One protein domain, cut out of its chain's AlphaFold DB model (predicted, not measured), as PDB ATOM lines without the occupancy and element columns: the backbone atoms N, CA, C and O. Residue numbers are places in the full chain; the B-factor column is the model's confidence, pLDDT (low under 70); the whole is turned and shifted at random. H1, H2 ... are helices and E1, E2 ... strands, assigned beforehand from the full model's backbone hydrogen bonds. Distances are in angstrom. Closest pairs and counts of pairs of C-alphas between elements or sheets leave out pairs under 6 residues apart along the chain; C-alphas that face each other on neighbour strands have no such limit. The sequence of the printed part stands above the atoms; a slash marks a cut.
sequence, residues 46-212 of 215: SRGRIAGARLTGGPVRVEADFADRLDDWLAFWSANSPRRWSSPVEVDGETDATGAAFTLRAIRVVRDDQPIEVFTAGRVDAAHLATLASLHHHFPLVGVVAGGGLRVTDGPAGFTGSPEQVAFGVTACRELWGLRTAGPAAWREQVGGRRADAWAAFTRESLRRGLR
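This is residues 46 to 212 of the 215 residues of an uncharacterized protein of Micromonospora musae (UniProt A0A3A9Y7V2). A strongly twisted, branched sheet of six strands makes a wall, with H1 and H2 over one and the same face of it. H2 is in the middle of the domain; H5 packs along it, H3 packs on it at a steep tilt of 44 degrees and meets H5 near their last residues, with 172 to 176 of H3 and 206 to 210 of H5, and the short H4 packs on H3 on the side of the domain away from E1 and E2. The printed part has 167 residues with five named helices and seven named strands, which follow each other along the chain as E1, E2, H1, E3, E4, E5, H2, E6, E7, H3, H4, H5; the class is mixed, helices and strands, and the neighbour pairs of strands are antiparallel but for E1 and E3, which are parallel. It is compact, with a radius of gyration of the C-alphas of 15.4 A and spans of 43 by 38 by 28 A.

Find C-alpha 101 at (-42.664, 4.699, -34.099); from there E4, residues 101 to 111, runs 29.7 A and bends by 53 degrees at residue 105. The other strands of the sheet are E1 (53 to 55), E3 (90 to 95, 15.7 A), E5 (114 to 120, 16.3 A), E6 (141 to 144) and E7 (150 to 153). E2 (60 to 63) pairs with no named strand. H1 (64 to 79, 22.8 A) begins at C-alpha 64, (-39.639, 14.677, -40.002). Then look for H2 (126 to 138, 19.1 A), H3 (163 to 177, 20.4 A), H4 (187 to 191) and H5 (198 to 211, 19.8 A), ending at C-alpha 211, (-20.511, -0.596, -23.776).

Start at E4: E3 lies on one side, E5 and E7 on the other side. E3, E4 and E5 form a meander, each strand the antiparallel neighbour of the one before; look at N 92 and O 106, 2.9 A, and N 107 and O 119, 2.9 A. E7 is antiparallel to E4 (N 104 and O 150, 2.8 A) and to E6 (N 151 and O 143, 2.8 A). E1 is parallel to E3 (N 91 and O 54, 2.9 A). Residues 46 to 47 pair with 60 to 61 of E2. H1 is on the sheet at a height of 8.6 A; H3 only grazes it with residues 163 to 168. H2 touches H5 at a shallow tilt of 30 degrees, opposite ways, C-alphas 130 and 207 being closest at 4.0 A. H2 touches H1 (closest C-alphas 77 and 134, 6.1 A) and H3 (129 and 172, 6.7 A). H3 touches H4 with residues 169 to 173 alone (closest C-alphas 170 and 187, 5.7 A). Every O i to N i+4 pair is within hydrogen-bond range in H1, H3, H4 and H5; in H2, 8 of 9 are.

The two C-alphas farthest apart, of Ser 46 and Thr 181, are 45.7 A apart. The printed part has no cut, and no link between named elements is long. The mean pLDDT of the printed part is 92.0; look at residues 191 to 196 for the values under 70.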
ATOM      1  N   SER A  46     -39.154  10.156 -46.429       96.25
ATOM      2  CA  SER A  46     -38.534   8.861 -46.710       96.25
ATOM      3  C   SER A  46     -37.055   8.901 -46.334       96.25
ATOM      4  O   SER A  46     -36.314   9.766 -46.804       96.25
ATOM      5  N   ARG A  47     -36.612   7.967 -45.491       95.94
ATOM      6  CA  ARG A  47     -35.226   7.866 -45.023       95.94
ATOM      7  C   ARG A  47     -34.675   6.487 -45.344       95.94
ATOM      8  O   ARG A  47     -35.228   5.486 -44.915       95.94
ATOM      9  N   GLY A  48     -33.563   6.432 -46.074       96.62
ATOM     10  CA  GLY A  48     -32.772   5.204 -46.257       96.62
ATOM     11  C   GLY A  48     -31.613   5.065 -45.266       96.62
ATOM     12  O   GLY A  48     -30.847   4.103 -45.349       96.62
ATOM     13  N   ARG A  49     -31.434   6.055 -44.380       97.19
ATOM     14  CA  ARG A  49     -30.324   6.150 -43.428       97.19
ATOM     15  C   ARG A  49     -30.760   6.812 -42.122       97.19
ATOM     16  O   ARG A  49     -31.691   7.611 -42.151       97.19
ATOM     17  N   ILE A  50     -30.029   6.519 -41.046       96.88
ATOM     18  CA  ILE A  50     -30.066   7.216 -39.749       96.88
ATOM     19  C   ILE A  50     -28.628   7.623 -39.401       96.88
ATOM     20  O   ILE A  50     -27.745   6.770 -39.449       96.88
ATOM     21  N   ALA A  51     -28.356   8.900 -39.128       91.88
ATOM     22  CA  ALA A  51     -27.036   9.489 -38.840       91.88
ATOM     23  C   ALA A  51     -25.891   9.026 -39.776       91.88
ATOM     24  O   ALA A  51     -24.726   8.973 -39.387       91.88
ATOM     25  N   GLY A  52     -26.223   8.644 -41.016       91.56
ATOM     26  CA  GLY A  52     -25.301   8.085 -42.015       91.56
ATOM     27  C   GLY A  52     -25.324   6.555 -42.164       91.56
ATOM     28  O   GLY A  52     -25.015   6.059 -43.254       91.56
ATOM     29  N   ALA A  53     -25.766   5.807 -41.152       97.44
ATOM     30  CA  ALA A  53     -25.908   4.351 -41.200       97.44
ATOM     31  C   ALA A  53     -27.038   3.933 -42.148       97.44
ATOM     32  O   ALA A  53     -28.118   4.520 -42.125       97.44
ATOM     33  N   ARG A  54     -26.806   2.922 -42.988       98.12
ATOM     34  CA  ARG A  54     -27.802   2.404 -43.941       98.12
ATOM     35  C   ARG A  54     -28.890   1.610 -43.221       98.12
ATOM     36  O   ARG A  54     -28.570   0.780 -42.378       98.12
ATOM     37  N   LEU A  55     -30.146   1.785 -43.622       97.94
ATOM     38  CA  LEU A  55     -31.235   0.901 -43.205       97.94
ATOM     39  C   LEU A  55     -31.259  -0.376 -44.053       97.94
ATOM     40  O   LEU A  55     -31.347  -0.317 -45.283       97.94
ATOM     41  N   THR A  56     -31.170  -1.537 -43.406       96.75
ATOM     42  CA  THR A  56     -31.071  -2.841 -44.091       96.75
ATOM     43  C   THR A  56     -32.386  -3.301 -44.709       96.75
ATOM     44  O   THR A  56     -32.357  -3.915 -45.773       96.75
ATOM     45  N   GLY A  57     -33.522  -2.947 -44.102       91.69
ATOM     46  CA  GLY A  57     -34.869  -3.204 -44.633       91.69
ATOM     47  C   GLY A  57     -35.289  -2.283 -45.788       91.69
ATOM     48  O   GLY A  57     -36.390  -2.425 -46.314       91.69
ATOM     49  N   GLY A  58     -34.423  -1.350 -46.198       93.50
ATOM     50  CA  GLY A  58     -34.722  -0.335 -47.205       93.50
ATOM     51  C   GLY A  58     -35.260   0.972 -46.610       93.50
ATOM     52  O   GLY A  58     -35.234   1.163 -45.394       93.50
ATOM     53  N   PRO A  59     -35.691   1.920 -47.462       94.75
ATOM     54  CA  PRO A  59     -36.188   3.208 -47.000       94.75
ATOM     55  C   PRO A  59     -37.476   3.093 -46.178       94.75
ATOM     56  O   PRO A  59     -38.434   2.451 -46.601       94.75
ATOM     57  N   VAL A  60     -37.524   3.790 -45.044       94.25
ATOM     58  CA  VAL A  60     -38.697   3.892 -44.164       94.25
ATOM     59  C   VAL A  60     -39.389   5.244 -44.326       94.25
ATOM     60  O   VAL A  60     -38.770   6.206 -44.788       94.25
ATOM     61  N   ARG A  61     -40.673   5.329 -43.958       94.94
ATOM     62  CA  ARG A  61     -41.426   6.592 -43.887       94.94
ATOM     63  C   ARG A  61     -41.651   6.962 -42.433       94.94
ATOM     64  O   ARG A  61     -42.196   6.166 -41.679       94.94
ATOM     65  N   VAL A  62     -41.213   8.153 -42.050       93.62
ATOM     66  CA  VAL A  62     -41.181   8.587 -40.649       93.62
ATOM     67  C   VAL A  62     -41.504  10.076 -40.586       93.62
ATOM     68  O   VAL A  62     -41.218  10.803 -41.537       93.62
ATOM     69  N   GLU A  63     -42.097  10.540 -39.492       92.50
ATOM     70  CA  GLU A  63     -42.297  11.975 -39.251       92.50
ATOM     71  C   GLU A  63     -40.960  12.741 -39.231       92.50
ATOM     72  O   GLU A  63     -39.979  12.259 -38.669       92.50
ATOM     73  N   ALA A  64     -40.896  13.932 -39.837       90.56
ATOM     74  CA  ALA A  64     -39.639  14.677 -40.002       90.56
ATOM     75  C   ALA A  64     -38.865  14.890 -38.683       90.56
ATOM     76  O   ALA A  64     -37.712  14.474 -38.584       90.56
ATOM     77  N   ASP A  65     -39.519  15.424 -37.649       89.62
ATOM     78  CA  ASP A  65     -38.898  15.660 -36.336       89.62
ATOM     79  C   ASP A  65     -38.447  14.355 -35.653       89.62
ATOM     80  O   ASP A  65     -37.452  14.322 -34.924       89.62
ATOM     81  N   PHE A  66     -39.173  13.257 -35.889       92.50
ATOM     82  CA  PHE A  66     -38.804  11.939 -35.382       92.50
ATOM     83  C   PHE A  66     -37.568  11.392 -36.108       92.50
ATOM     84  O   PHE A  66     -36.714  10.779 -35.469       92.50
ATOM     85  N   ALA A  67     -37.426  11.665 -37.411       93.81
ATOM     86  CA  ALA A  67     -36.217  11.343 -38.171       93.81
ATOM     87  C   ALA A  67     -34.992  12.060 -37.597       93.81
ATOM     88  O   ALA A  67     -33.973  11.422 -37.344       93.81
ATOM     89  N   ASP A  68     -35.111  13.364 -37.356       93.38
ATOM     90  CA  ASP A  68     -34.004  14.178 -36.854       93.38
ATOM     91  C   ASP A  68     -33.584  13.714 -35.451       93.38
ATOM     92  O   ASP A  68     -32.400  13.577 -35.149       93.38
ATOM     93  N   ARG A  69     -34.551  13.327 -34.612       94.75
ATOM     94  CA  ARG A  69     -34.255  12.746 -33.298       94.75
ATOM     95  C   ARG A  69     -33.609  11.360 -33.369       94.75
ATOM     96  O   ARG A  69     -32.800  11.029 -32.503       94.75
ATOM     97  N   LEU A  70     -33.964  10.530 -34.352       96.62
ATOM     98  CA  LEU A  70     -33.268   9.260 -34.597       96.62
ATOM     99  C   LEU A  70     -31.810   9.511 -35.007       96.62
ATOM    100  O   LEU A  70     -30.923   8.789 -34.545       96.62
ATOM    101  N   ASP A  71     -31.559  10.545 -35.812       97.38
ATOM    102  CA  ASP A  71     -30.205  10.958 -36.187       97.38
ATOM    103  C   ASP A  71     -29.404  11.409 -34.951       97.38
ATOM    104  O   ASP A  71     -28.306  10.897 -34.707       97.38
ATOM    105  N   ASP A  72     -29.982  12.275 -34.114       96.38
ATOM    106  CA  ASP A  72     -29.368  12.726 -32.856       96.38
ATOM    107  C   ASP A  72     -29.077  11.558 -31.905       96.38
ATOM    108  O   ASP A  72     -27.985  11.454 -31.332       96.38
ATOM    109  N   TRP A  73     -30.031  10.633 -31.769       97.25
ATOM    110  CA  TRP A  73     -29.874   9.442 -30.942       97.25
ATOM    111  C   TRP A  73     -28.695   8.581 -31.404       97.25
ATOM    112  O   TRP A  73     -27.859   8.192 -30.579       97.25
ATOM    113  N   LEU A  74     -28.606   8.274 -32.700       98.25
ATOM    114  CA  LEU A  74     -27.553   7.392 -33.199       98.25
ATOM    115  C   LEU A  74     -26.181   8.076 -33.150       98.25
ATOM    116  O   LEU A  74     -25.179   7.425 -32.836       98.25
ATOM    117  N   ALA A  75     -26.132   9.394 -33.369       97.94
ATOM    118  CA  ALA A  75     -24.931  10.194 -33.156       97.94
ATOM    119  C   ALA A  75     -24.477  10.152 -31.685       97.94
ATOM    120  O   ALA A  75     -23.298   9.909 -31.405       97.94
ATOM    121  N   PHE A  76     -25.401  10.302 -30.732       97.25
ATOM    122  CA  PHE A  76     -25.111  10.178 -29.303       97.25
ATOM    123  C   PHE A  76     -24.634   8.773 -28.916       97.25
ATOM    124  O   PHE A  76     -23.663   8.639 -28.164       97.25
ATOM    125  N   TRP A  77     -25.283   7.724 -29.425       98.06
ATOM    126  CA  TRP A  77     -24.865   6.339 -29.199       98.06
ATOM    127  C   TRP A  77     -23.431   6.117 -29.700       98.06
ATOM    128  O   TRP A  77     -22.582   5.605 -28.964       98.06
ATOM    129  N   SER A  78     -23.132   6.597 -30.912       97.56
ATOM    130  CA  SER A  78     -21.799   6.520 -31.519       97.56
ATOM    131  C   SER A  78     -20.748   7.254 -30.680       97.56
ATOM    132  O   SER A  78     -19.705   6.691 -30.349       97.56
ATOM    133  N   ALA A  79     -21.049   8.473 -30.221       96.94
ATOM    134  CA  ALA A  79     -20.133   9.288 -29.419       96.94
ATOM    135  C   ALA A  79     -19.755   8.665 -28.059       96.94
ATOM    136  O   ALA A  79     -18.727   9.019 -27.481       96.94
ATOM    137  N   ASN A  80     -20.570   7.742 -27.539       97.06
ATOM    138  CA  ASN A  80     -20.316   7.034 -26.278       97.06
ATOM    139  C   ASN A  80     -19.830   5.587 -26.486       97.06
ATOM    140  O   ASN A  80     -19.627   4.856 -25.510       97.06
ATOM    141  N   SER A  81     -19.628   5.172 -27.738       95.94
ATOM    142  CA  SER A  81     -19.167   3.834 -28.102       95.94
ATOM    143  C   SER A  81     -17.638   3.699 -28.049       95.94
ATOM    144  O   SER A  81     -16.913   4.699 -28.044       95.94
ATOM    145  N   PRO A  82     -17.096   2.467 -27.958       96.12
ATOM    146  CA  PRO A  82     -15.658   2.238 -27.953       96.12
ATOM    147  C   PRO A  82     -14.966   2.862 -29.164       96.12
ATOM    148  O   PRO A  82     -15.347   2.604 -30.298       96.12
ATOM    149  N   ARG A  83     -13.863   3.585 -28.935       94.38
ATOM    150  CA  ARG A  83     -13.101   4.272 -30.001       94.38
ATOM    151  C   ARG A  83     -12.550   3.354 -31.096       94.38
ATOM    152  O   ARG A  83     -12.203   3.829 -32.166       94.38
ATOM    153  N   ARG A  84     -12.420   2.056 -30.807       94.75
ATOM    154  CA  ARG A  84     -11.985   1.032 -31.772       94.75
ATOM    155  C   ARG A  84     -13.091   0.616 -32.751       94.75
ATOM    156  O   ARG A  84     -12.844  -0.209 -33.622       94.75
ATOM    157  N   TRP A  85     -14.319   1.080 -32.541       96.31
ATOM    158  CA  TRP A  85     -15.434   0.869 -33.454       96.31
ATOM    159  C   TRP A  85     -15.545   2.071 -34.385       96.31
ATOM    160  O   TRP A  85     -15.283   3.205 -33.982       96.31
ATOM    161  N   SER A  86     -15.967   1.830 -35.619       97.00
ATOM    162  CA  SER A  86     -16.449   2.896 -36.490       97.00
ATOM    163  C   SER A  86     -17.747   3.498 -35.944       97.00
ATOM    164  O   SER A  86     -18.431   2.897 -35.110       97.00
ATOM    165  N   SER A  87     -18.165   4.630 -36.517       96.81
ATOM    166  CA  SER A  87     -19.580   5.012 -36.472       96.81
ATOM    167  C   SER A  87     -20.461   3.880 -37.032       96.81
ATOM    168  O   SER A  87     -19.984   3.108 -37.875       96.81
ATOM    169  N   PRO A  88     -21.731   3.767 -36.602       98.19
ATOM    170  CA  PRO A  88     -22.678   2.805 -37.159       98.19
ATOM    171  C   PRO A  88     -22.719   2.843 -38.690       98.19
ATOM    172  O   PRO A  88     -22.834   3.911 -39.292       98.19
ATOM    173  N   VAL A  89     -22.614   1.671 -39.317       98.25
ATOM    174  CA  VAL A  89     -22.635   1.524 -40.785       98.25
ATOM    175  C   VAL A  89     -23.972   0.997 -41.284       98.25
ATOM    176  O   VAL A  89     -24.437   1.409 -42.348       98.25
ATOM    177  N   GLU A  90     -24.619   0.141 -40.496       98.44
ATOM    178  CA  GLU A  90     -25.948  -0.384 -40.778       98.44
ATOM    179  C   GLU A  90     -26.802  -0.391 -39.514       98.44
ATOM    180  O   GLU A  90     -26.323  -0.682 -38.413       98.44
ATOM    181  N   VAL A  91     -28.082  -0.102 -39.703       98.38
ATOM    182  CA  VAL A  91     -29.130  -0.243 -38.701       98.38
ATOM    183  C   VAL A  91     -30.219  -1.116 -39.301       98.38
ATOM    184  O   VAL A  91     -30.682  -0.863 -40.415       98.38
ATOM    185  N   ASP A  92     -30.634  -2.131 -38.553       98.25
ATOM    186  CA  ASP A  92     -31.836  -2.889 -38.869       98.25
ATOM    187  C   ASP A  92     -32.985  -2.408 -37.996       98.25
ATOM    188  O   ASP A  92     -32.857  -2.311 -36.769       98.25
ATOM    189  N   GLY A  93     -34.105  -2.101 -38.629       96.69
ATOM    190  CA  GLY A  93     -35.301  -1.641 -37.955       96.69
ATOM    191  C   GLY A  93     -36.383  -1.213 -38.928       96.69
ATOM    192  O   GLY A  93     -36.155  -1.051 -40.127       96.69
ATOM    193  N   GLU A  94     -37.578  -1.043 -38.384       96.00
ATOM    194  CA  GLU A  94     -38.789  -0.779 -39.151       96.00
ATOM    195  C   GLU A  94     -39.630   0.300 -38.478       96.00
ATOM    196  O   GLU A  94     -39.665   0.407 -37.247       96.00
ATOM    197  N   THR A  95     -40.325   1.092 -39.285       95.56
ATOM    198  CA  THR A  95     -41.354   2.003 -38.790       95.56
ATOM    199  C   THR A  95     -42.709   1.321 -38.785       95.56
ATOM    200  O   THR A  95     -42.969   0.420 -39.583       95.56
ATOM    201  N   ASP A  96     -43.601   1.766 -37.908       92.38
ATOM    202  CA  ASP A  96     -45.005   1.405 -38.065       92.38
ATOM    203  C   ASP A  96     -45.651   2.130 -39.256       92.38
ATOM    204  O   ASP A  96     -45.040   2.963 -39.927       92.38
ATOM    205  N   ALA A  97     -46.909   1.785 -39.535       88.00
ATOM    206  CA  ALA A  97     -47.650   2.330 -40.670       88.00
ATOM    207  C   ALA A  97     -47.855   3.855 -40.588       88.00
ATOM    208  O   ALA A  97     -48.019   4.506 -41.619       88.00
ATOM    209  N   THR A  98     -47.856   4.425 -39.381       87.50
ATOM    210  CA  THR A  98     -48.021   5.868 -39.167       87.50
ATOM    211  C   THR A  98     -46.695   6.622 -39.227       87.50
ATOM    212  O   THR A  98     -46.712   7.848 -39.325       87.50
ATOM    213  N   GLY A  99     -45.553   5.929 -39.193       89.31
ATOM    214  CA  GLY A  99     -44.230   6.552 -39.160       89.31
ATOM    215  C   GLY A  99     -43.920   7.269 -37.842       89.31
ATOM    216  O   GLY A  99     -42.949   8.024 -37.781       89.31
ATOM    217  N   ALA A 100     -44.736   7.045 -36.806       90.00
ATOM    218  CA  ALA A 100     -44.618   7.682 -35.492       90.00
ATOM    219  C   ALA A 100     -43.828   6.823 -34.491       90.00
ATOM    220  O   ALA A 100     -43.519   7.262 -33.378       90.00
ATOM    221  N   ALA A 101     -43.507   5.585 -34.875       94.88
ATOM    222  CA  ALA A 101     -42.664   4.699 -34.099       94.88
ATOM    223  C   ALA A 101     -41.602   4.023 -34.957       94.88
ATOM    224  O   ALA A 101     -41.824   3.730 -36.133       94.88
ATOM    225  N   PHE A 102     -40.484   3.690 -34.323       97.50
ATOM    226  CA  PHE A 102     -39.399   2.915 -34.910       97.50
ATOM    227  C   PHE A 102     -39.055   1.750 -33.986       97.50
ATOM    228  O   PHE A 102     -38.922   1.931 -32.775       97.50
ATOM    229  N   THR A 103     -38.922   0.552 -34.548       98.12
ATOM    230  CA  THR A 103     -38.494  -0.647 -33.822       98.12
ATOM    231  C   THR A 103     -37.100  -1.035 -34.287       98.12
ATOM    232  O   THR A 103     -36.926  -1.527 -35.399       98.12
ATOM    233  N   LEU A 104     -36.114  -0.822 -33.422       98.50
ATOM    234  CA  LEU A 104     -34.720  -1.183 -33.638       98.50
ATOM    235  C   LEU A 104     -34.511  -2.685 -33.414       98.50
ATOM    236  O   LEU A 104     -34.916  -3.236 -32.382       98.50
ATOM    237  N   ARG A 105     -33.817  -3.328 -34.353       98.38
ATOM    238  CA  ARG A 105     -33.494  -4.759 -34.326       98.38
ATOM    239  C   ARG A 105     -31.999  -5.045 -34.316       98.38
ATOM    240  O   ARG A 105     -31.595  -5.984 -33.640       98.38
ATOM    241  N   ALA A 106     -31.176  -4.238 -34.980       98.31
ATOM    242  CA  ALA A 106     -29.726  -4.402 -34.922       98.31
ATOM    243  C   ALA A 106     -28.971  -3.093 -35.176       98.31
ATOM    244  O   ALA A 106     -29.466  -2.199 -35.861       98.31
ATOM    245  N   ILE A 107     -27.747  -3.012 -34.655       98.56
ATOM    246  CA  ILE A 107     -26.757  -1.985 -35.008       98.56
ATOM    247  C   ILE A 107     -25.462  -2.704 -35.384       98.56
ATOM    248  O   ILE A 107     -24.934  -3.486 -34.583       98.56
ATOM    249  N   ARG A 108     -24.927  -2.413 -36.576       98.44
ATOM    250  CA  ARG A 108     -23.589  -2.849 -36.997       98.44
ATOM    251  C   ARG A 108     -22.602  -1.698 -37.049       98.44
ATOM    252  O   ARG A 108     -22.905  -0.605 -37.527       98.44
ATOM    253  N   VAL A 109     -21.384  -2.010 -36.636       98.38
ATOM    254  CA  VAL A 109     -20.187  -1.170 -36.768       98.38
ATOM    255  C   VAL A 109     -19.080  -1.995 -37.418       98.38
ATOM    256  O   VAL A 109     -19.164  -3.222 -37.468       98.38
ATOM    257  N   VAL A 110     -18.025  -1.335 -37.877       97.62
ATOM    258  CA  VAL A 110     -16.770  -1.982 -38.262       97.62
ATOM    259  C   VAL A 110     -15.807  -1.916 -37.083       97.62
ATOM    260  O   VAL A 110     -15.658  -0.875 -36.441       97.62
ATOM    261  N   ARG A 111     -15.152  -3.033 -36.787       96.00
ATOM    262  CA  ARG A 111     -14.078  -3.135 -35.802       96.00
ATOM    263  C   ARG A 111     -12.994  -4.024 -36.390       96.00
ATOM    264  O   ARG A 111     -13.304  -5.137 -36.796       96.00
ATOM    265  N   ASP A 112     -11.747  -3.560 -36.368       95.12
ATOM    266  CA  ASP A 112     -10.606  -4.329 -36.882       95.12
ATOM    267  C   ASP A 112     -10.881  -4.828 -38.328       95.12
ATOM    268  O   ASP A 112     -10.718  -6.005 -38.638       95.12
ATOM    269  N   ASP A 113     -11.416  -3.937 -39.179       94.44
ATOM    270  CA  ASP A 113     -11.871  -4.181 -40.566       94.44
ATOM    271  C   ASP A 113     -12.978  -5.234 -40.753       94.44
ATOM    272  O   ASP A 113     -13.307  -5.611 -41.879       94.44
ATOM    273  N   GLN A 114     -13.613  -5.684 -39.669       96.12
ATOM    274  CA  GLN A 114     -14.711  -6.646 -39.709       96.12
ATOM    275  C   GLN A 114     -16.039  -6.008 -39.284       96.12
ATOM    276  O   GLN A 114     -16.098  -5.340 -38.244       96.12
ATOM    277  N   PRO A 115     -17.133  -6.213 -40.042       95.94
ATOM    278  CA  PRO A 115     -18.456  -5.813 -39.598       95.94
ATOM    279  C   PRO A 115     -18.896  -6.695 -38.427       95.94
ATOM    280  O   PRO A 115     -18.862  -7.923 -38.502       95.94
ATOM    281  N   ILE A 116     -19.341  -6.067 -37.341       96.94
ATOM    282  CA  ILE A 116     -19.830  -6.754 -36.145       96.94
ATOM    283  C   ILE A 116     -21.177  -6.186 -35.696       96.94
ATOM    284  O   ILE A 116     -21.412  -4.979 -35.748       96.94
ATOM    285  N   GLU A 117     -22.057  -7.063 -35.214       96.94
ATOM    286  CA  GLU A 117     -23.319  -6.673 -34.580       96.94
ATOM    287  C   GLU A 117     -23.113  -6.368 -33.100       96.94
ATOM    288  O   GLU A 117     -22.957  -7.253 -32.250       96.94
ATOM    289  N   VAL A 118     -23.137  -5.081 -32.789       96.50
ATOM    290  CA  VAL A 118     -22.929  -4.564 -31.433       96.50
ATOM    291  C   VAL A 118     -24.230  -4.482 -30.647       96.50
ATOM    292  O   VAL A 118     -24.208  -4.617 -29.428       96.50
ATOM    293  N   PHE A 119     -25.362  -4.397 -31.343       97.81
ATOM    294  CA  PHE A 119     -26.694  -4.634 -30.796       97.81
ATOM    295  C   PHE A 119     -27.453  -5.587 -31.725       97.81
ATOM    296  O   PHE A 119     -27.428  -5.387 -32.939       97.81
ATOM    297  N   THR A 120     -28.144  -6.573 -31.148       97.75
ATOM    298  CA  THR A 120     -29.024  -7.514 -31.858       97.75
ATOM    299  C   THR A 120     -30.233  -7.816 -30.972       97.75
ATOM    300  O   THR A 120     -30.075  -8.151 -29.794       97.75
ATOM    301  N   ALA A 121     -31.441  -7.715 -31.520       96.56
ATOM    302  CA  ALA A 121     -32.675  -8.052 -30.825       96.56
ATOM    303  C   ALA A 121     -32.644  -9.499 -30.310       96.56
ATOM    304  O   ALA A 121     -32.128 -10.405 -30.962       96.56
ATOM    305  N   GLY A 122     -33.172  -9.704 -29.104       93.06
ATOM    306  CA  GLY A 122     -33.220 -11.014 -28.449       93.06
ATOM    307  C   GLY A 122     -31.933 -11.396 -27.714       93.06
ATOM    308  O   GLY A 122     -31.973 -12.267 -26.844       93.06
ATOM    309  N   ARG A 123     -30.810 -10.709 -27.972       95.38
ATOM    310  CA  ARG A 123     -29.590 -10.846 -27.171       95.38
ATOM    311  C   ARG A 123     -29.699  -9.961 -25.931       95.38
ATOM    312  O   ARG A 123     -29.481  -8.759 -26.005       95.38
ATOM    313  N   VAL A 124     -30.061 -10.552 -24.794       90.19
ATOM    314  CA  VAL A 124     -30.181  -9.832 -23.515       90.19
ATOM    315  C   VAL A 124     -28.814  -9.787 -22.833       90.19
ATOM    316  O   VAL A 124     -28.464 -10.663 -22.045       90.19
ATOM    317  N   ASP A 125     -28.015  -8.784 -23.184       94.62
ATOM    318  CA  ASP A 125     -26.677  -8.558 -22.641       94.62
ATOM    319  C   ASP A 125     -26.466  -7.091 -22.215       94.62
ATOM    320  O   ASP A 125     -27.371  -6.254 -22.255       94.62
ATOM    321  N   ALA A 126     -25.246  -6.758 -21.789       94.94
ATOM    322  CA  ALA A 126     -24.904  -5.393 -21.394       94.94
ATOM    323  C   ALA A 126     -25.046  -4.377 -22.546       94.94
ATOM    324  O   ALA A 126     -25.353  -3.214 -22.289       94.94
ATOM    325  N   ALA A 127     -24.865  -4.798 -23.804       94.62
ATOM    326  CA  ALA A 127     -25.022  -3.926 -24.965       94.62
ATOM    327  C   ALA A 127     -26.502  -3.654 -25.280       94.62
ATOM    328  O   ALA A 127     -26.843  -2.551 -25.718       94.62
ATOM    329  N   HIS A 128     -27.393  -4.609 -24.993       97.19
ATOM    330  CA  HIS A 128     -28.843  -4.394 -25.005       97.19
ATOM    331  C   HIS A 128     -29.249  -3.311 -24.007       97.19
ATOM    332  O   HIS A 128     -29.855  -2.314 -24.407       97.19
ATOM    333  N   LEU A 129     -28.813  -3.427 -22.748       97.00
ATOM    334  CA  LEU A 129     -29.066  -2.407 -21.723       97.00
ATOM    335  C   LEU A 129     -28.453  -1.052 -22.086       97.00
ATOM    336  O   LEU A 129     -29.079  -0.018 -21.859       97.00
ATOM    337  N   ALA A 130     -27.262  -1.041 -22.683       97.56
ATOM    338  CA  ALA A 130     -26.619   0.187 -23.133       97.56
ATOM    339  C   ALA A 130     -27.426   0.890 -24.237       97.56
ATOM    340  O   ALA A 130     -27.663   2.098 -24.186       97.56
ATOM    341  N   THR A 131     -27.890   0.120 -25.220       98.38
ATOM    342  CA  THR A 131     -28.696   0.636 -26.332       98.38
ATOM    343  C   THR A 131     -30.043   1.142 -25.821       98.38
ATOM    344  O   THR A 131     -30.437   2.264 -26.142       98.38
ATOM    345  N   LEU A 132     -30.692   0.397 -24.925       97.44
ATOM    346  CA  LEU A 132     -31.910   0.826 -24.241       97.44
ATOM    347  C   LEU A 132     -31.704   2.136 -23.456       97.44
ATOM    348  O   LEU A 132     -32.528   3.046 -23.553       97.44
ATOM    349  N   ALA A 133     -30.574   2.284 -22.760       96.81
ATOM    350  CA  ALA A 133     -30.223   3.516 -22.056       96.81
ATOM    351  C   ALA A 133     -30.120   4.722 -23.001       96.81
ATOM    352  O   ALA A 133     -30.661   5.789 -22.711       96.81
ATOM    353  N   SER A 134     -29.459   4.552 -24.149       97.44
ATOM    354  CA  SER A 134     -29.316   5.620 -25.147       97.44
ATOM    355  C   SER A 134     -30.654   6.065 -25.746       97.44
ATOM    356  O   SER A 134     -30.848   7.256 -25.995       97.44
ATOM    357  N   LEU A 135     -31.592   5.131 -25.930       97.44
ATOM    358  CA  LEU A 135     -32.938   5.430 -26.414       97.44
ATOM    359  C   LEU A 135     -33.726   6.187 -25.346       97.44
ATOM    360  O   LEU A 135     -34.299   7.227 -25.644       97.44
ATOM    361  N   HIS A 136     -33.674   5.748 -24.085       95.00
ATOM    362  CA  HIS A 136     -34.287   6.459 -22.955       95.00
ATOM    363  C   HIS A 136     -33.725   7.873 -22.726       95.00
ATOM    364  O   HIS A 136     -34.364   8.694 -22.064       95.00
ATOM    365  N   HIS A 137     -32.535   8.164 -23.259       93.56
ATOM    366  CA  HIS A 137     -31.960   9.505 -23.258       93.56
ATOM    367  C   HIS A 137     -32.702  10.461 -24.208       93.56
ATOM    368  O   HIS A 137     -32.867  11.631 -23.878       93.56
ATOM    369  N   HIS A 138     -33.162   9.968 -25.364       93.06
ATOM    370  CA  HIS A 138     -33.744  10.790 -26.437       93.06
ATOM    371  C   HIS A 138     -35.265  10.679 -26.529       93.06
ATOM    372  O   HIS A 138     -35.932  11.642 -26.907       93.06
ATOM    373  N   PHE A 139     -35.826   9.524 -26.181       93.06
ATOM    374  CA  PHE A 139     -37.234   9.209 -26.381       93.06
ATOM    375  C   PHE A 139     -37.947   9.019 -25.035       93.06
ATOM    376  O   PHE A 139     -37.422   8.332 -24.150       93.06
ATOM    377  N   PRO A 140     -39.150   9.597 -24.854       82.38
ATOM    378  CA  PRO A 140     -39.928   9.412 -23.628       82.38
ATOM    379  C   PRO A 140     -40.399   7.976 -23.446       82.38
ATOM    380  O   PRO A 140     -40.409   7.459 -22.328       82.38
ATOM    381  N   LEU A 141     -40.828   7.367 -24.550       90.88
ATOM    382  CA  LEU A 141     -41.469   6.069 -24.582       90.88
ATOM    383  C   LEU A 141     -40.540   5.118 -25.313       90.88
ATOM    384  O   LEU A 141     -40.333   5.216 -26.522       90.88
ATOM    385  N   VAL A 142     -39.963   4.215 -24.533       95.88
ATOM    386  CA  VAL A 142     -39.099   3.153 -25.023       95.88
ATOM    387  C   VAL A 142     -39.593   1.863 -24.405       95.88
ATOM    388  O   VAL A 142     -39.745   1.778 -23.188       95.88
ATOM    389  N   GLY A 143     -39.857   0.876 -25.249       94.75
ATOM    390  CA  GLY A 143     -40.330  -0.435 -24.831       94.75
ATOM    391  C   GLY A 143     -39.521  -1.540 -25.485       94.75
ATOM    392  O   GLY A 143     -39.054  -1.408 -26.616       94.75
ATOM    393  N   VAL A 144     -39.382  -2.656 -24.779       96.00
ATOM    394  CA  VAL A 144     -38.850  -3.892 -25.358       96.00
ATOM    395  C   VAL A 144     -40.031  -4.681 -25.917       96.00
ATOM    396  O   VAL A 144     -40.939  -5.042 -25.171       96.00
ATOM    397  N   VAL A 145     -40.046  -4.926 -27.225       95.94
ATOM    398  CA  VAL A 145     -41.102  -5.717 -27.879       95.94
ATOM    399  C   VAL A 145     -40.775  -7.211 -27.848       95.94
ATOM    400  O   VAL A 145     -39.654  -7.618 -27.531       95.94
ATOM    401  N   ALA A 146     -41.753  -8.048 -28.209       93.88
ATOM    402  CA  ALA A 146     -41.533  -9.481 -28.385       93.88
ATOM    403  C   ALA A 146     -40.357  -9.743 -29.349       93.88
ATOM    404  O   ALA A 146     -40.209  -9.076 -30.373       93.88
ATOM    405  N   GLY A 147     -39.491 -10.694 -28.990       92.94
ATOM    406  CA  GLY A 147     -38.233 -10.937 -29.706       92.94
ATOM    407  C   GLY A 147     -37.091  -9.983 -29.331       92.94
ATOM    408  O   GLY A 147     -36.016 -10.080 -29.909       92.94
ATOM    409  N   GLY A 148     -37.286  -9.082 -28.362       94.94
ATOM    410  CA  GLY A 148     -36.224  -8.269 -27.761       94.94
ATOM    411  C   GLY A 148     -35.819  -7.020 -28.547       94.94
ATOM    412  O   GLY A 148     -34.825  -6.388 -28.186       94.94
ATOM    413  N   GLY A 149     -36.564  -6.664 -29.599       97.44
ATOM    414  CA  GLY A 149     -36.401  -5.391 -30.306       97.44
ATOM    415  C   GLY A 149     -36.763  -4.201 -29.417       97.44
ATOM    416  O   GLY A 149     -37.519  -4.345 -28.453       97.44
ATOM    417  N   LEU A 150     -36.233  -3.023 -29.736       98.00
ATOM    418  CA  LEU A 150     -36.460  -1.803 -28.958       98.00
ATOM    419  C   LEU A 150     -37.344  -0.848 -29.753       98.00
ATOM    420  O   LEU A 150     -36.924  -0.323 -30.781       98.00
ATOM    421  N   ARG A 151     -38.577  -0.640 -29.292       97.56
ATOM    422  CA  ARG A 151     -39.537   0.268 -29.917       97.56
ATOM    423  C   ARG A 151     -39.485   1.627 -29.241       97.56
ATOM    424  O   ARG A 151     -39.586   1.704 -28.019       97.56
ATOM    425  N   VAL A 152     -39.387   2.677 -30.044       96.38
ATOM    426  CA  VAL A 152     -39.461   4.068 -29.596       96.38
ATOM    427  C   VAL A 152     -40.554   4.825 -30.319       96.38
ATOM    428  O   VAL A 152     -40.840   4.546 -31.483       96.38
ATOM    429  N   THR A 153     -41.140   5.793 -29.624       92.19
ATOM    430  CA  THR A 153     -42.041   6.792 -30.207       92.19
ATOM    431  C   THR A 153     -41.568   8.189 -29.828       92.19
ATOM    432  O   THR A 153     -40.902   8.373 -28.802       92.19
ATOM    433  N   ASP A 154     -41.922   9.181 -30.640       81.94
ATOM    434  CA  ASP A 154     -41.557  10.568 -30.354       81.94
ATOM    435  C   ASP A 154     -42.324  11.150 -29.150       81.94
ATOM    436  O   ASP A 154     -43.380  10.660 -28.738       81.94
ATOM    437  N   GLY A 155     -41.769  12.215 -28.578       77.69
ATOM    438  CA  GLY A 155     -42.369  13.035 -27.531       77.69
ATOM    439  C   GLY A 155     -41.307  13.741 -26.676       77.69
ATOM    440  O   GLY A 155     -40.125  13.745 -27.024       77.69
ATOM    441  N   PRO A 156     -41.669  14.369 -25.548       72.31
ATOM    442  CA  PRO A 156     -40.712  15.108 -24.720       72.31
ATOM    443  C   PRO A 156     -39.659  14.186 -24.087       72.31
ATOM    444  O   PRO A 156     -40.007  13.277 -23.344       72.31
ATOM    445  N   ALA A 157     -38.370  14.409 -24.354       74.19
ATOM    446  CA  ALA A 157     -37.301  13.626 -23.730       74.19
ATOM    447  C   ALA A 157     -37.230  13.883 -22.214       74.19
ATOM    448  O   ALA A 157     -37.487  14.995 -21.749       74.19
ATOM    449  N   GLY A 158     -36.831  12.869 -21.443       83.00
ATOM    450  CA  GLY A 158     -36.618  12.991 -20.002       83.00
ATOM    451  C   GLY A 158     -37.261  11.877 -19.183       83.00
ATOM    452  O   GLY A 158     -37.846  10.929 -19.709       83.00
ATOM    453  N   PHE A 159     -37.131  11.991 -17.861       86.50
ATOM    454  CA  PHE A 159     -37.737  11.041 -16.938       86.50
ATOM    455  C   PHE A 159     -39.224  11.343 -16.758       86.50
ATOM    456  O   PHE A 159     -39.590  12.369 -16.188       86.50
ATOM    457  N   THR A 160     -40.065  10.423 -17.211       85.69
ATOM    458  CA  THR A 160     -41.523  10.457 -17.062       85.69
ATOM    459  C   THR A 160     -41.984   9.647 -15.852       85.69
ATOM    460  O   THR A 160     -43.091   9.852 -15.361       85.69
ATOM    461  N   GLY A 161     -41.145   8.731 -15.354       86.50
ATOM    462  CA  GLY A 161     -41.535   7.783 -14.311       86.50
ATOM    463  C   GLY A 161     -42.409   6.642 -14.817       86.50
ATOM    464  O   GLY A 161     -43.027   5.961 -13.998       86.50
ATOM    465  N   SER A 162     -42.452   6.420 -16.135       88.31
ATOM    466  CA  SER A 162     -43.189   5.292 -16.701       88.31
ATOM    467  C   SER A 162     -42.677   3.953 -16.145       88.31
ATOM    468  O   SER A 162     -41.497   3.846 -15.771       88.31
ATOM    469  N   PRO A 163     -43.531   2.915 -16.100       91.06
ATOM    470  CA  PRO A 163     -43.126   1.582 -15.661       91.06
ATOM    471  C   PRO A 163     -41.882   1.060 -16.391       91.06
ATOM    472  O   PRO A 163     -41.013   0.461 -15.761       91.06
ATOM    473  N   GLU A 164     -41.749   1.346 -17.687       92.31
ATOM    474  CA  GLU A 164     -40.617   0.942 -18.526       92.31
ATOM    475  C   GLU A 164     -39.323   1.636 -18.092       92.31
ATOM    476  O   GLU A 164     -38.307   0.969 -17.900       92.31
ATOM    477  N   GLN A 165     -39.357   2.953 -17.854       91.88
ATOM    478  CA  GLN A 165     -38.190   3.696 -17.368       91.88
ATOM    479  C   GLN A 165     -37.746   3.220 -15.980       91.88
ATOM    480  O   GLN A 165     -36.548   3.103 -15.711       91.88
ATOM    481  N   VAL A 166     -38.701   2.935 -15.091       91.88
ATOM    482  CA  VAL A 166     -38.418   2.405 -13.750       91.88
ATOM    483  C   VAL A 166     -37.839   0.991 -13.835       91.88
ATOM    484  O   VAL A 166     -36.844   0.703 -13.170       91.88
ATOM    485  N   ALA A 167     -38.415   0.120 -14.668       94.25
ATOM    486  CA  ALA A 167     -37.925  -1.238 -14.888       94.25
ATOM    487  C   ALA A 167     -36.509  -1.247 -15.481       94.25
ATOM    488  O   ALA A 167     -35.648  -1.990 -14.996       94.25
ATOM    489  N   PHE A 168     -36.245  -0.382 -16.463       94.62
ATOM    490  CA  PHE A 168     -34.901  -0.155 -16.983       94.62
ATOM    491  C   PHE A 168     -33.962   0.314 -15.869       94.62
ATOM    492  O   PHE A 168     -32.919  -0.299 -15.669       94.62
ATOM    493  N   GLY A 169     -34.340   1.343 -15.103       93.38
ATOM    494  CA  GLY A 169     -33.506   1.895 -14.035       93.38
ATOM    495  C   GLY A 169     -33.098   0.851 -12.995       93.38
ATOM    496  O   GLY A 169     -31.917   0.728 -12.667       93.38
ATOM    497  N   VAL A 170     -34.050   0.038 -12.529       94.50
ATOM    498  CA  VAL A 170     -33.790  -1.078 -11.604       94.50
ATOM    499  C   VAL A 170     -32.860  -2.120 -12.227       94.50
ATOM    500  O   VAL A 170     -31.891  -2.531 -11.586       94.50
ATOM    501  N   THR A 171     -33.134  -2.541 -13.462       95.56
ATOM    502  CA  THR A 171     -32.335  -3.565 -14.155       95.56
ATOM    503  C   THR A 171     -30.912  -3.076 -14.403       95.56
ATOM    504  O   THR A 171     -29.958  -3.758 -14.045       95.56
ATOM    505  N   ALA A 172     -30.749  -1.856 -14.909       94.50
ATOM    506  CA  ALA A 172     -29.451  -1.236 -15.126       94.50
ATOM    507  C   ALA A 172     -28.644  -1.154 -13.820       94.50
ATOM    508  O   ALA A 172     -27.491  -1.572 -13.803       94.50
ATOM    509  N   CYS A 173     -29.243  -0.726 -12.700       93.19
ATOM    510  CA  CYS A 173     -28.564  -0.719 -11.396       93.19
ATOM    511  C   CYS A 173     -28.047  -2.109 -10.988       93.19
ATOM    512  O   CYS A 173     -26.928  -2.239 -10.487       93.19
ATOM    513  N   ARG A 174     -28.850  -3.156 -11.198       93.88
ATOM    514  CA  ARG A 174     -28.478  -4.531 -10.836       93.88
ATOM    515  C   ARG A 174     -27.376  -5.076 -11.731       93.88
ATOM    516  O   ARG A 174     -26.376  -5.559 -11.212       93.88
ATOM    517  N   GLU A 175     -27.540  -4.947 -13.039       94.75
ATOM    518  CA  GLU A 175     -26.672  -5.601 -14.020       94.75
ATOM    519  C   GLU A 175     -25.396  -4.804 -14.313       94.75
ATOM    520  O   GLU A 175     -24.329  -5.385 -14.488       94.75
ATOM    521  N   LEU A 176     -25.470  -3.469 -14.333       93.44
ATOM    522  CA  LEU A 176     -24.335  -2.609 -14.694       93.44
ATOM    523  C   LEU A 176     -23.549  -2.112 -13.469       93.44
ATOM    524  O   LEU A 176     -22.342  -1.899 -13.564       93.44
ATOM    525  N   TRP A 177     -24.201  -1.933 -12.313       91.31
ATOM    526  CA  TRP A 177     -23.542  -1.513 -11.062       91.31
ATOM    527  C   TRP A 177     -23.450  -2.621 -10.002       91.31
ATOM    528  O   TRP A 177     -22.806  -2.419  -8.973       91.31
ATOM    529  N   GLY A 178     -24.085  -3.782 -10.200       91.69
ATOM    530  CA  GLY A 178     -24.105  -4.855  -9.197       91.69
ATOM    531  C   GLY A 178     -24.986  -4.558  -7.973       91.69
ATOM    532  O   GLY A 178     -24.878  -5.246  -6.952       91.69
ATOM    533  N   LEU A 179     -25.858  -3.544  -8.036       90.75
ATOM    534  CA  LEU A 179     -26.705  -3.100  -6.923       90.75
ATOM    535  C   LEU A 179     -27.938  -4.001  -6.777       90.75
ATOM    536  O   LEU A 179     -29.051  -3.644  -7.156       90.75
ATOM    537  N   ARG A 180     -27.751  -5.190  -6.198       87.12
ATOM    538  CA  ARG A 180     -28.805  -6.223  -6.097       87.12
ATOM    539  C   ARG A 180     -30.068  -5.765  -5.360       87.12
ATOM    540  O   ARG A 180     -31.155  -6.251  -5.651       87.12
ATOM    541  N   THR A 181     -29.931  -4.835  -4.417       85.19
ATOM    542  CA  THR A 181     -31.046  -4.284  -3.629       85.19
ATOM    543  C   THR A 181     -31.788  -3.154  -4.338       85.19
ATOM    544  O   THR A 181     -32.752  -2.628  -3.783       85.19
ATOM    545  N   ALA A 182     -31.371  -2.767  -5.550       84.75
ATOM    546  CA  ALA A 182     -32.100  -1.789  -6.338       84.75
ATOM    547  C   ALA A 182     -33.537  -2.274  -6.550       84.75
ATOM    548  O   ALA A 182     -33.785  -3.416  -6.949       84.75
ATOM    549  N   GLY A 183     -34.485  -1.393  -6.256       87.31
ATOM    550  CA  GLY A 183     -35.910  -1.637  -6.399       87.31
ATOM    551  C   GLY A 183     -36.626  -0.374  -6.868       87.31
ATOM    552  O   GLY A 183     -36.023   0.705  -6.850       87.31
ATOM    553  N   PRO A 184     -37.905  -0.482  -7.270       86.81
ATOM    554  CA  PRO A 184     -38.642   0.609  -7.911       86.81
ATOM    555  C   PRO A 184     -38.631   1.929  -7.128       86.81
ATOM    556  O   PRO A 184     -38.553   2.994  -7.731       86.81
ATOM    557  N   ALA A 185     -38.639   1.860  -5.791       84.50
ATOM    558  CA  ALA A 185     -38.653   3.032  -4.915       84.50
ATOM    559  C   ALA A 185     -37.269   3.659  -4.655       84.50
ATOM    560  O   ALA A 185     -37.197   4.833  -4.311       84.50
ATOM    561  N   ALA A 186     -36.177   2.900  -4.803       81.44
ATOM    562  CA  ALA A 186     -34.861   3.287  -4.276       81.44
ATOM    563  C   ALA A 186     -33.765   3.415  -5.340       81.44
ATOM    564  O   ALA A 186     -32.729   4.019  -5.072       81.44
ATOM    565  N   TRP A 187     -33.966   2.876  -6.551       83.75
ATOM    566  CA  TRP A 187     -32.911   2.843  -7.572       83.75
ATOM    567  C   TRP A 187     -32.368   4.249  -7.886       83.75
ATOM    568  O   TRP A 187     -31.159   4.435  -7.931       83.75
ATOM    569  N   ARG A 188     -33.230   5.274  -7.971       78.56
ATOM    570  CA  ARG A 188     -32.828   6.672  -8.248       78.56
ATOM    571  C   ARG A 188     -31.890   7.259  -7.196       78.56
ATOM    572  O   ARG A 188     -30.986   8.026  -7.530       78.56
ATOM    573  N   GLU A 189     -32.109   6.922  -5.929       78.50
ATOM    574  CA  GLU A 189     -31.275   7.403  -4.824       78.50
ATOM    575  C   GLU A 189     -29.871   6.798  -4.882       78.50
ATOM    576  O   GLU A 189     -28.910   7.430  -4.452       78.50
ATOM    577  N   GLN A 190     -29.743   5.609  -5.476       72.56
ATOM    578  CA  GLN A 190     -28.489   4.870  -5.560       72.56
ATOM    579  C   GLN A 190     -27.584   5.321  -6.718       72.56
ATOM    580  O   GLN A 190     -26.377   5.106  -6.642       72.56
ATOM    581  N   VAL A 191     -28.134   5.944  -7.770       65.19
ATOM    582  CA  VAL A 191     -27.387   6.218  -9.020       65.19
ATOM    583  C   VAL A 191     -27.535   7.629  -9.599       65.19
ATOM    584  O   VAL A 191     -26.876   7.934 -10.588       65.19
ATOM    585  N   GLY A 192     -28.362   8.513  -9.025       62.09
ATOM    586  CA  GLY A 192     -28.598   9.830  -9.642       62.09
ATOM    587  C   GLY A 192     -28.996  10.986  -8.724       62.09
ATOM    588  O   GLY A 192     -28.777  12.139  -9.090       62.09
ATOM    589  N   GLY A 193     -29.535  10.734  -7.527       55.56
ATOM    590  CA  GLY A 193     -29.972  11.809  -6.625       55.56
ATOM    591  C   GLY A 193     -31.038  12.749  -7.232       55.56
ATOM    592  O   GLY A 193     -31.485  12.596  -8.366       55.56
ATOM    593  N   ARG A 194     -31.502  13.739  -6.456       54.50
ATOM    594  CA  ARG A 194     -32.644  14.622  -6.801       54.50
ATOM    595  C   ARG A 194     -32.295  15.785  -7.754       54.50
ATOM    596  O   ARG A 194     -32.807  16.887  -7.572       54.50
ATOM    597  N   ARG A 195     -31.397  15.595  -8.727       62.00
ATOM    598  CA  ARG A 195     -31.041  16.655  -9.695       62.00
ATOM    599  C   ARG A 195     -31.925  16.616 -10.942       62.00
ATOM    600  O   ARG A 195     -32.409  15.554 -11.323       62.00
ATOM    601  N   ALA A 196     -32.112  17.772 -11.579       54.94
ATOM    602  CA  ALA A 196     -32.912  17.909 -12.800       54.94
ATOM    603  C   ALA A 196     -32.313  17.139 -13.995       54.94
ATOM    604  O   ALA A 196     -33.051  16.597 -14.809       54.94
ATOM    605  N   ASP A 197     -30.985  17.023 -14.063       71.19
ATOM    606  CA  ASP A 197     -30.237  16.303 -15.099       71.19
ATOM    607  C   ASP A 197     -29.950  14.833 -14.745       71.19
ATOM    608  O   ASP A 197     -29.333  14.112 -15.533       71.19
ATOM    609  N   ALA A 198     -30.412  14.359 -13.581       83.94
ATOM    610  CA  ALA A 198     -30.055  13.045 -13.050       83.94
ATOM    611  C   ALA A 198     -30.385  11.898 -14.018       83.94
ATOM    612  O   ALA A 198     -29.627  10.940 -14.111       83.94
ATOM    613  N   TRP A 199     -31.484  12.000 -14.772       88.06
ATOM    614  CA  TRP A 199     -31.857  10.983 -15.757       88.06
ATOM    615  C   TRP A 199     -30.950  10.970 -16.986       88.06
ATOM    616  O   TRP A 199     -30.518   9.905 -17.426       88.06
ATOM    617  N   ALA A 200     -30.632  12.147 -17.525       89.88
ATOM    618  CA  ALA A 200     -29.742  12.276 -18.673       89.88
ATOM    619  C   ALA A 200     -28.326  11.789 -18.321       89.88
ATOM    620  O   ALA A 200     -27.709  11.059 -19.099       89.88
ATOM    621  N   ALA A 201     -27.837  12.131 -17.126       90.19
ATOM    622  CA  ALA A 201     -26.568  11.632 -16.606       90.19
ATOM    623  C   ALA A 201     -26.599  10.110 -16.395       90.19
ATOM    624  O   ALA A 201     -25.701   9.408 -16.853       90.19
ATOM    625  N   PHE A 202     -27.659   9.591 -15.770       91.50
ATOM    626  CA  PHE A 202     -27.821   8.163 -15.501       91.50
ATOM    627  C   PHE A 202     -27.876   7.310 -16.774       91.50
ATOM    628  O   PHE A 202     -27.200   6.287 -16.864       91.50
ATOM    629  N   THR A 203     -28.661   7.718 -17.771       94.06
ATOM    630  CA  THR A 203     -28.776   7.003 -19.054       94.06
ATOM    631  C   THR A 203     -27.469   7.040 -19.843       94.06
ATOM    632  O   THR A 203     -27.063   6.021 -20.400       94.06
ATOM    633  N   ARG A 204     -26.757   8.175 -19.837       94.81
ATOM    634  CA  ARG A 204     -25.426   8.285 -20.450       94.81
ATOM    635  C   ARG A 204     -24.407   7.376 -19.769       94.81
ATOM    636  O   ARG A 204     -23.680   6.669 -20.457       94.81
ATOM    637  N   GLU A 205     -24.362   7.378 -18.440       94.12
ATOM    638  CA  GLU A 205     -23.460   6.498 -17.697       94.12
ATOM    639  C   GLU A 205     -23.824   5.029 -17.938       94.12
ATOM    640  O   GLU A 205     -22.954   4.247 -18.288       94.12
ATOM    641  N   SER A 206     -25.110   4.663 -17.889       95.31
ATOM    642  CA  SER A 206     -25.578   3.301 -18.205       95.31
ATOM    643  C   SER A 206     -25.128   2.840 -19.596       95.31
ATOM    644  O   SER A 206     -24.669   1.709 -19.754       95.31
ATOM    645  N   LEU A 207     -25.216   3.718 -20.603       97.12
ATOM    646  CA  LEU A 207     -24.713   3.459 -21.954       97.12
ATOM    647  C   LEU A 207     -23.208   3.167 -21.940       97.12
ATOM    648  O   LEU A 207     -22.775   2.142 -22.464       97.12
ATOM    649  N   ARG A 208     -22.408   4.031 -21.307       96.25
ATOM    650  CA  ARG A 208     -20.949   3.857 -21.251       96.25
ATOM    651  C   ARG A 208     -20.542   2.604 -20.486       96.25
ATOM    652  O   ARG A 208     -19.677   1.858 -20.937       96.25
ATOM    653  N   ARG A 209     -21.210   2.329 -19.373       95.19
ATOM    654  CA  ARG A 209     -21.021   1.150 -18.527       95.19
ATOM    655  C   ARG A 209     -21.317  -0.134 -19.298       95.19
ATOM    656  O   ARG A 209     -20.479  -1.033 -19.357       95.19
ATOM    657  N   GLY A 210     -22.461  -0.182 -19.982       96.12
ATOM    658  CA  GLY A 210     -22.861  -1.332 -20.792       96.12
ATOM    659  C   GLY A 210     -21.982  -1.562 -22.028       96.12
ATOM    660  O   GLY A 210     -21.675  -2.712 -22.347       96.12
ATOM    661  N   LEU A 211     -21.482  -0.497 -22.672       96.00
ATOM    662  CA  LEU A 211     -20.511  -0.596 -23.776       96.00
ATOM    663  C   LEU A 211     -19.045  -0.699 -23.319       96.00
ATOM    664  O   LEU A 211     -18.152  -0.857 -24.157       96.00
ATOM    665  N   ARG A 212     -18.786  -0.653 -22.007       94.38
ATOM    666  CA  ARG A 212     -17.449  -0.702 -21.391       94.38
ATOM    667  C   ARG A 212     -16.527   0.429 -21.874       94.38
ATOM    668  O   ARG A 212     -15.385   0.193 -22.266       94.38
TER     669      ARG A 212